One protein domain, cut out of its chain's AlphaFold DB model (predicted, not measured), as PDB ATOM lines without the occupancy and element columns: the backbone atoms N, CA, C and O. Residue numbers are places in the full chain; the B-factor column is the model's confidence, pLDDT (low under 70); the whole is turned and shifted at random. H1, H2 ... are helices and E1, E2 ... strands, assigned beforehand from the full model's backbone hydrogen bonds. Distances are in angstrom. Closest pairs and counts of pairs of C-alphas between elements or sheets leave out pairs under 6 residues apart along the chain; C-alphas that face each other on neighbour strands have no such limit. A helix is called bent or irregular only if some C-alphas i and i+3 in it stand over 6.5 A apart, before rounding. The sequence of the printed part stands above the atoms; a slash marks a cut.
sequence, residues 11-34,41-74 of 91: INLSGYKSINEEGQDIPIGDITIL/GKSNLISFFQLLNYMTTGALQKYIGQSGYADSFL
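AT A GLANCE: This is residues 11 to 34 and 41 to 74 of the 91 residues of the protein "ATPase_AAA_core domain-containing protein" of Mangrovibacterium marinum (UniProt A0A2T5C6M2). One long helix, H1, runs through the middle of the model, with a small two-strand hairpin, E1 and E2, off one of its sides and two short helices, H2 and H3, off the other. The chain turns at the far end of H1 into H2, and H3 then folds back below H1 toward the link between E1 and E2; the contacts between the named elements are few. The printed part has 58 residues with two named strands and three named helices, in the order E1, E2, H1, H2, H3; the sheet has the order E1 - E2 and is antiparallel, and the class is mixed, helices and strands. The whole is only just compact, close to loose, with a radius of gyration of the C-alphas of 12.2 A, and the C-alphas span 30 by 26 by 15 A along their three main axes.

IN THESE COORDINATES: The printed part begins with the strand E1, residues 11 to 13, with C-alpha 11 at (17.107, -3.741, 32.501); it measures 6.0 A from first to last C-alpha. After a short link of 10 residues comes E2, residues 24 to 27, 9.6 A long and the longest strand by residues. Residues 28 to 34 follow, and then residues 35 to 40 are not printed. H1, residues 42 to 56, is the longest helix, 22.0 A from C-alpha 42 at (28.313, 1.472, 25.757) to C-alpha 56 at (6.898, 5.526, 23.066). H2, residues 60 to 66, measures 9.9 A. H3, residues 70 to 73, measures 5.9 A and ends with C-alpha 73 at (19.399, -2.781, 15.669). No helix is bent or irregular.

HOW THE PARTS SIT: E1 and E2 form a hairpin of antiparallel neighbour strands, with 158 degrees between their N-to-C directions. The C-alphas of Asn 12 and Asp 25 face each other at 4.5 A. N 11 and O 26 are within hydrogen-bond range at 2.9 A, and so are N 24 and O 13 at 2.8 A. E1 is apart from H1, H2 and H3, and E2 is apart from H2 and H3. The centre of H1 is the nearest of the elements to the mean of the C-alphas, at 3.6 A. H1 touches H2 with residues 51 to 54 alone; the closest C-alphas are those of Tyr 54 and Leu 60, 5.1 A apart. The two helices stand at a steep tilt of 55 degrees and run opposite ways. H2 and H3 are close but not clearly touching, with the closest C-alphas, those of Ile 64 and Ala 70, 5.6 A apart. H1 and H3 are only just apart, with their closest C-alphas at 8.2 A. In H1 and H2 every O i to N i+4 pair is within hydrogen-bond range; H3, with 4 residues, is too short for such a pair, and its one O i to N i+3 pair is within range.

THE WHOLE: The two C-alphas farthest apart are those of Asp 30 and Tyr 69, at 32.0 A, and the first and last printed C-alphas, of Ile 11 and Leu 74, are 17.2 A apart. Across the cut, C-alphas 34 and 41 are 9.7 A apart. The link across the cut, from E2 to H1, has 14 residues in the chain, 6 of them not printed. The links from H1 to H2 and from H2 to H3 are tight, with 3 residues each. The mean pLDDT of the printed part is 76.3; residue 58 and residues 60 to 74 are under 70, and the mean is 65 in H2 and 53 in H3.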
ATOM      1  N   ILE A  11      17.491  -3.344  33.856       88.38
ATOM      2  CA  ILE A  11      17.107  -3.741  32.501       88.38
ATOM      3  C   ILE A  11      17.874  -5.008  32.149       88.38
ATOM      4  O   ILE A  11      19.095  -4.993  32.130       88.38
ATOM      5  N   ASN A  12      17.151  -6.070  31.809       89.12
ATOM      6  CA  ASN A  12      17.729  -7.220  31.133       89.12
ATOM      7  C   ASN A  12      17.621  -6.981  29.619       89.12
ATOM      8  O   ASN A  12      16.511  -6.817  29.103       89.12
ATOM      9  N   LEU A  13      18.760  -6.867  28.937       86.81
ATOM     10  CA  LEU A  13      18.833  -6.614  27.496       86.81
ATOM     11  C   LEU A  13      19.495  -7.804  26.805       86.81
ATOM     12  O   LEU A  13      20.613  -8.155  27.158       86.81
ATOM     13  N   SER A  14      18.834  -8.389  25.810       85.56
ATOM     14  CA  SER A  14      19.336  -9.516  25.015       85.56
ATOM     15  C   SER A  14      18.991  -9.338  23.536       85.56
ATOM     16  O   SER A  14      18.029  -8.645  23.193       85.56
ATOM     17  N   GLY A  15      19.806  -9.915  22.647       78.94
ATOM     18  CA  GLY A  15      19.557  -9.926  21.196       78.94
ATOM     19  C   GLY A  15      19.566  -8.549  20.507       78.94
ATOM     20  O   GLY A  15      19.041  -8.412  19.401       78.94
ATOM     21  N   TYR A  16      20.137  -7.522  21.143       80.75
ATOM     22  CA  TYR A  16      20.174  -6.150  20.631       80.75
ATOM     23  C   TYR A  16      21.597  -5.721  20.280       80.75
ATOM     24  O   TYR A  16      22.456  -5.626  21.165       80.75
ATOM     25  N   LYS A  17      21.842  -5.385  19.004       76.94
ATOM     26  CA  LYS A  17      23.190  -5.109  18.466       76.94
ATOM     27  C   LYS A  17      24.194  -6.093  19.061       76.94
ATOM     28  O   LYS A  17      23.851  -7.243  19.183       76.94
ATOM     29  N   SER A  18      25.392  -5.694  19.492       71.88
ATOM     30  CA  SER A  18      26.428  -6.624  19.976       71.88
ATOM     31  C   SER A  18      26.094  -7.442  21.242       71.88
ATOM     32  O   SER A  18      26.995  -8.092  21.766       71.88
ATOM     33  N   ILE A  19      24.880  -7.357  21.791       76.94
ATOM     34  CA  ILE A  19      24.463  -8.098  22.984       76.94
ATOM     35  C   ILE A  19      23.810  -9.402  22.524       76.94
ATOM     36  O   ILE A  19      22.780  -9.386  21.847       76.94
ATOM     37  N   ASN A  20      24.440 -10.520  22.876       78.06
ATOM     38  CA  ASN A  20      24.020 -11.861  22.480       78.06
ATOM     39  C   ASN A  20      22.700 -12.288  23.169       78.06
ATOM     40  O   ASN A  20      22.060 -11.522  23.893       78.06
ATOM     41  N   GLU A  21      22.271 -13.524  22.915       77.56
ATOM     42  CA  GLU A  21      21.030 -14.078  23.478       77.56
ATOM     43  C   GLU A  21      21.106 -14.359  24.988       77.56
ATOM     44  O   GLU A  21      20.065 -14.401  25.640       77.56
ATOM     45  N   GLU A  22      22.309 -14.509  25.553       78.81
ATOM     46  CA  GLU A  22      22.509 -14.661  27.005       78.81
ATOM     47  C   GLU A  22      22.116 -13.382  27.753       78.81
ATOM     48  O   GLU A  22      21.630 -13.436  28.882       78.81
ATOM     49  N   GLY A  23      22.248 -12.238  27.079       81.31
ATOM     50  CA  GLY A  23      21.816 -10.948  27.578       81.31
ATOM     51  C   GLY A  23      22.702 -10.386  28.682       81.31
ATOM     52  O   GLY A  23      23.717 -10.954  29.080       81.31
ATOM     53  N   GLN A  24      22.323  -9.207  29.157       85.44
ATOM     54  CA  GLN A  24      23.027  -8.514  30.220       85.44
ATOM     55  C   GLN A  24      22.037  -7.795  31.130       85.44
ATOM     56  O   GLN A  24      21.176  -7.047  30.660       85.44
ATOM     57  N   ASP A  25      22.206  -7.991  32.436       88.06
ATOM     58  CA  ASP A  25      21.546  -7.188  33.457       88.06
ATOM     59  C   ASP A  25      22.287  -5.866  33.639       88.06
ATOM     60  O   ASP A  25      23.488  -5.810  33.919       88.06
ATOM     61  N   ILE A  26      21.551  -4.783  33.434       88.12
ATOM     62  CA  ILE A  26      22.048  -3.420  33.474       88.12
ATOM     63  C   ILE A  26      21.303  -2.691  34.593       88.12
ATOM     64  O   ILE A  26      20.142  -2.301  34.404       88.12
ATOM     65  N   PRO A  27      21.951  -2.476  35.751       87.50
ATOM     66  CA  PRO A  27      21.362  -1.709  36.833       87.50
ATOM     67  C   PRO A  27      21.240  -0.241  36.425       87.50
ATOM     68  O   PRO A  27      22.160   0.335  35.838       87.50
ATOM     69  N   ILE A  28      20.098   0.369  36.739       87.00
ATOM     70  CA  ILE A  28      19.789   1.753  36.366       87.00
ATOM     71  C   ILE A  28      19.276   2.497  37.588       87.00
ATOM     72  O   ILE A  28      18.378   2.033  38.291       87.00
ATOM     73  N   GLY A  29      19.865   3.660  37.840       85.00
ATOM     74  CA  GLY A  29      19.479   4.563  38.918       85.00
ATOM     75  C   GLY A  29      19.088   5.942  38.404       85.00
ATOM     76  O   GLY A  29      19.044   6.187  37.199       85.00
ATOM     77  N   ASP A  30      18.853   6.862  39.340       85.62
ATOM     78  CA  ASP A  30      18.538   8.264  39.031       85.62
ATOM     79  C   ASP A  30      19.667   8.937  38.219       85.62
ATOM     80  O   ASP A  30      19.410   9.796  37.380       85.62
ATOM     81  N   ILE A  31      20.913   8.490  38.419       88.19
ATOM     82  CA  ILE A  31      22.075   8.797  37.582       88.19
ATOM     83  C   ILE A  31      22.798   7.479  37.299       88.19
ATOM     84  O   ILE A  31      23.084   6.719  38.222       88.19
ATOM     85  N   THR A  32      23.098   7.208  36.028       86.88
ATOM     86  CA  THR A  32      23.825   6.004  35.598       86.88
ATOM     87  C   THR A  32      25.018   6.419  34.744       86.88
ATOM     88  O   THR A  32      24.847   7.090  33.728       86.88
ATOM     89  N   ILE A  33      26.226   6.030  35.154       88.56
ATOM     90  CA  ILE A  33      27.473   6.310  34.430       88.56
ATOM     91  C   ILE A  33      27.941   5.015  33.764       88.56
ATOM     92  O   ILE A  33      28.133   4.005  34.435       88.56
ATOM     93  N   LEU A  34      28.135   5.046  32.445       88.19
ATOM     94  CA  LEU A  34      28.605   3.892  31.676       88.19
ATOM     95  C   LEU A  34      30.129   3.939  31.518       88.19
ATOM     96  O   LEU A  34      30.657   4.803  30.819       88.19
ATOM     97  N   GLY A  41      30.355  -1.973  24.032       79.38
ATOM     98  CA  GLY A  41      28.892  -1.912  23.908       79.38
ATOM     99  C   GLY A  41      28.197  -0.712  24.569       79.38
ATOM    100  O   GLY A  41      26.975  -0.617  24.490       79.38
ATOM    101  N   LYS A  42      28.924   0.263  25.144       88.62
ATOM    102  CA  LYS A  42      28.313   1.472  25.757       88.62
ATOM    103  C   LYS A  42      27.370   2.216  24.801       88.62
ATOM    104  O   LYS A  42      26.242   2.530  25.164       88.62
ATOM    105  N   SER A  43      27.801   2.444  23.558       84.19
ATOM    106  CA  SER A  43      26.979   3.111  22.538       84.19
ATOM    107  C   SER A  43      25.752   2.290  22.125       84.19
ATOM    108  O   SER A  43      24.755   2.871  21.703       84.19
ATOM    109  N   ASN A  44      25.785   0.961  22.284       84.00
ATOM    110  CA  ASN A  44      24.630   0.102  22.012       84.00
ATOM    111  C   ASN A  44      23.550   0.301  23.075       84.00
ATOM    112  O   ASN A  44      22.381   0.449  22.737       84.00
ATOM    113  N   LEU A  45      23.932   0.410  24.348       85.56
ATOM    114  CA  LEU A  45      22.972   0.728  25.403       85.56
ATOM    115  C   LEU A  45      22.320   2.105  25.188       85.56
ATOM    116  O   LEU A  45      21.107   2.243  25.333       85.56
ATOM    117  N   ILE A  46      23.089   3.111  24.761       85.00
ATOM    118  CA  ILE A  46      22.530   4.427  24.408       85.00
ATOM    119  C   ILE A  46      21.536   4.320  23.242       85.00
ATOM    120  O   ILE A  46      20.437   4.874  23.324       85.00
ATOM    121  N   SER A  47      21.866   3.583  22.176       81.12
ATOM    122  CA  SER A  47      20.947   3.430  21.042       81.12
ATOM    123  C   SER A  47      19.686   2.634  21.391       81.12
ATOM    124  O   SER A  47      18.634   2.867  20.798       81.12
ATOM    125  N   PHE A  48      19.756   1.731  22.372       85.00
ATOM    126  CA  PHE A  48      18.578   1.040  22.889       85.00
ATOM    127  C   PHE A  48      17.587   2.024  23.531       85.00
ATOM    128  O   PHE A  48      16.397   1.980  23.225       85.00
ATOM    129  N   PHE A  49      18.055   2.984  24.337       84.69
ATOM    130  CA  PHE A  49      17.178   4.023  24.895       84.69
ATOM    131  C   PHE A  49      16.596   4.956  23.835       84.69
ATOM    132  O   PHE A  49      15.434   5.351  23.940       84.69
ATOM    133  N   GLN A  50      17.372   5.283  22.800       81.38
ATOM    134  CA  GLN A  50      16.853   6.036  21.659       81.38
ATOM    135  C   GLN A  50      15.698   5.274  21.002       81.38
ATOM    136  O   GLN A  50      14.620   5.841  20.836       81.38
ATOM    137  N   LEU A  51      15.878   3.980  20.719       80.75
ATOM    138  CA  LEU A  51      14.818   3.120  20.191       80.75
ATOM    139  C   LEU A  51      13.574   3.121  21.096       80.75
ATOM    140  O   LEU A  51      12.471   3.340  20.595       80.75
ATOM    141  N   LEU A  52      13.737   2.934  22.414       81.44
ATOM    142  CA  LEU A  52      12.624   3.003  23.373       81.44
ATOM    143  C   LEU A  52      11.857   4.331  23.256       81.44
ATOM    144  O   LEU A  52      10.629   4.322  23.178       81.44
ATOM    145  N   ASN A  53      12.563   5.461  23.175       79.81
ATOM    146  CA  ASN A  53      11.951   6.781  23.024       79.81
ATOM    147  C   ASN A  53      11.113   6.890  21.731       79.81
ATOM    148  O   ASN A  53       9.968   7.354  21.751       79.81
ATOM    149  N   TYR A  54      11.627   6.389  20.605       74.06
ATOM    150  CA  TYR A  54      10.875   6.364  19.342       74.06
ATOM    151  C   TYR A  54       9.666   5.422  19.377       74.06
ATOM    152  O   TYR A  54       8.631   5.735  18.784       74.06
ATOM    153  N   MET A  55       9.751   4.303  20.105       77.19
ATOM    154  CA  MET A  55       8.601   3.420  20.327       77.19
ATOM    155  C   MET A  55       7.509   4.110  21.146       77.19
ATOM    156  O   MET A  55       6.339   4.045  20.778       77.19
ATOM    157  N   THR A  56       7.878   4.832  22.209       77.38
ATOM    158  CA  THR A  56       6.898   5.526  23.066       77.38
ATOM    159  C   THR A  56       6.189   6.694  22.385       77.38
ATOM    160  O   THR A  56       5.108   7.087  22.809       77.38
ATOM    161  N   THR A  57       6.770   7.242  21.318       76.62
ATOM    162  CA  THR A  57       6.221   8.391  20.580       76.62
ATOM    163  C   THR A  57       5.404   7.981  19.353       76.62
ATOM    164  O   THR A  57       4.952   8.846  18.608       76.62
ATOM    165  N   GLY A  58       5.237   6.676  19.093       67.50
ATOM    166  CA  GLY A  58       4.577   6.172  17.880       67.50
ATOM    167  C   GLY A  58       5.357   6.451  16.586       67.50
ATOM    168  O   GLY A  58       4.893   6.128  15.497       67.50
ATOM    169  N   ALA A  59       6.565   7.014  16.687       70.25
ATOM    170  CA  ALA A  59       7.409   7.403  15.561       70.25
ATOM    171  C   ALA A  59       8.373   6.288  15.121       70.25
ATOM    172  O   ALA A  59       9.312   6.541  14.364       70.25
ATOM    173  N   LEU A  60       8.153   5.051  15.575       69.12
ATOM    174  CA  LEU A  60       9.030   3.915  15.301       69.12
ATOM    175  C   LEU A  60       9.257   3.699  13.795       69.12
ATOM    176  O   LEU A  60      10.395   3.521  13.372       69.12
ATOM    177  N   GLN A  61       8.207   3.792  12.970       64.69
ATOM    178  CA  GLN A  61       8.333   3.650  11.512       64.69
ATOM    179  C   GLN A  61       9.201   4.751  10.885       64.69
ATOM    180  O   GLN A  61      10.009   4.479   9.997       64.69
ATOM    181  N   LYS A  62       9.096   5.987  11.391       67.62
ATOM    182  CA  LYS A  62       9.925   7.118  10.952       67.62
ATOM    183  C   LYS A  62      11.389   6.919  11.348       67.62
ATOM    184  O   LYS A  62      12.278   7.193  10.550       67.62
ATOM    185  N   TYR A  63      11.638   6.402  12.549       64.12
ATOM    186  CA  TYR A  63      12.986   6.110  13.032       64.12
ATOM    187  C   TYR A  63      13.669   4.991  12.238       64.12
ATOM    188  O   TYR A  63      14.826   5.143  11.852       64.12
ATOM    189  N   ILE A  64      12.944   3.909  11.935       65.25
ATOM    190  CA  ILE A  64      13.441   2.804  11.100       65.25
ATOM    191  C   ILE A  64      13.775   3.299   9.682       65.25
ATOM    192  O   ILE A  64      14.819   2.936   9.141       65.25
ATOM    193  N   GLY A  65      12.933   4.166   9.105       63.31
ATOM    194  CA  GLY A  65      13.171   4.759   7.785       63.31
ATOM    195  C   GLY A  65      14.357   5.733   7.737       63.31
ATOM    196  O   GLY A  65      15.044   5.802   6.725       63.31
ATOM    197  N   GLN A  66      14.628   6.463   8.825       62.25
ATOM    198  CA  GLN A  66      15.732   7.434   8.898       62.25
ATOM    199  C   GLN A  66      17.073   6.820   9.323       62.25
ATOM    200  O   GLN A  66      18.121   7.352   8.967       62.25
ATOM    201  N   SER A  67      17.058   5.712  10.069       59.75
ATOM    202  CA  SER A  67      18.268   5.103  10.654       59.75
ATOM    203  C   SER A  67      18.897   3.999   9.795       59.75
ATOM    204  O   SER A  67      19.822   3.337  10.253       59.75
ATOM    205  N   GLY A  68      18.417   3.788   8.564       54.53
ATOM    206  CA  GLY A  68      18.997   2.810   7.637       54.53
ATOM    207  C   GLY A  68      18.598   1.357   7.917       54.53
ATOM    208  O   GLY A  68      19.467   0.492   7.946       54.53
ATOM    209  N   TYR A  69      17.291   1.091   8.057       53.88
ATOM    210  CA  TYR A  69      16.659  -0.233   8.223       53.88
ATOM    211  C   TYR A  69      16.748  -0.872   9.621       53.88
ATOM    212  O   TYR A  69      17.665  -0.639  10.406       53.88
ATOM    213  N   ALA A  70      15.738  -1.699   9.926       53.09
ATOM    214  CA  ALA A  70      15.546  -2.374  11.212       53.09
ATOM    215  C   ALA A  70      16.689  -3.346  11.574       53.09
ATOM    216  O   ALA A  70      16.957  -3.557  12.757       53.09
ATOM    217  N   ASP A  71      17.396  -3.875  10.569       49.72
ATOM    218  CA  ASP A  71      18.525  -4.799  10.739       49.72
ATOM    219  C   ASP A  71      19.729  -4.164  11.457       49.72
ATOM    220  O   ASP A  71      20.493  -4.871  12.110       49.72
ATOM    221  N   SER A  72      19.853  -2.831  11.460       55.69
ATOM    222  CA  SER A  72      20.915  -2.102  12.179       55.69
ATOM    223  C   SER A  72      20.807  -2.188  13.713       55.69
ATOM    224  O   SER A  72      21.730  -1.792  14.435       55.69
ATOM    225  N   PHE A  73      19.672  -2.670  14.232       55.09
ATOM    226  CA  PHE A  73      19.399  -2.781  15.669       55.09
ATOM    227  C   PHE A  73      19.520  -4.208  16.214       55.09
ATOM    228  O   PHE A  73      19.587  -4.383  17.431       55.09
ATOM    229  N   LEU A  74      19.567  -5.217  15.346       53.97
ATOM    230  CA  LEU A  74      19.655  -6.621  15.741       53.97
ATOM    231  C   LEU A  74      21.116  -7.062  15.876       53.97
ATOM    232  O   LEU A  74      22.024  -6.452  15.305       53.97
TER     233      LEU A  74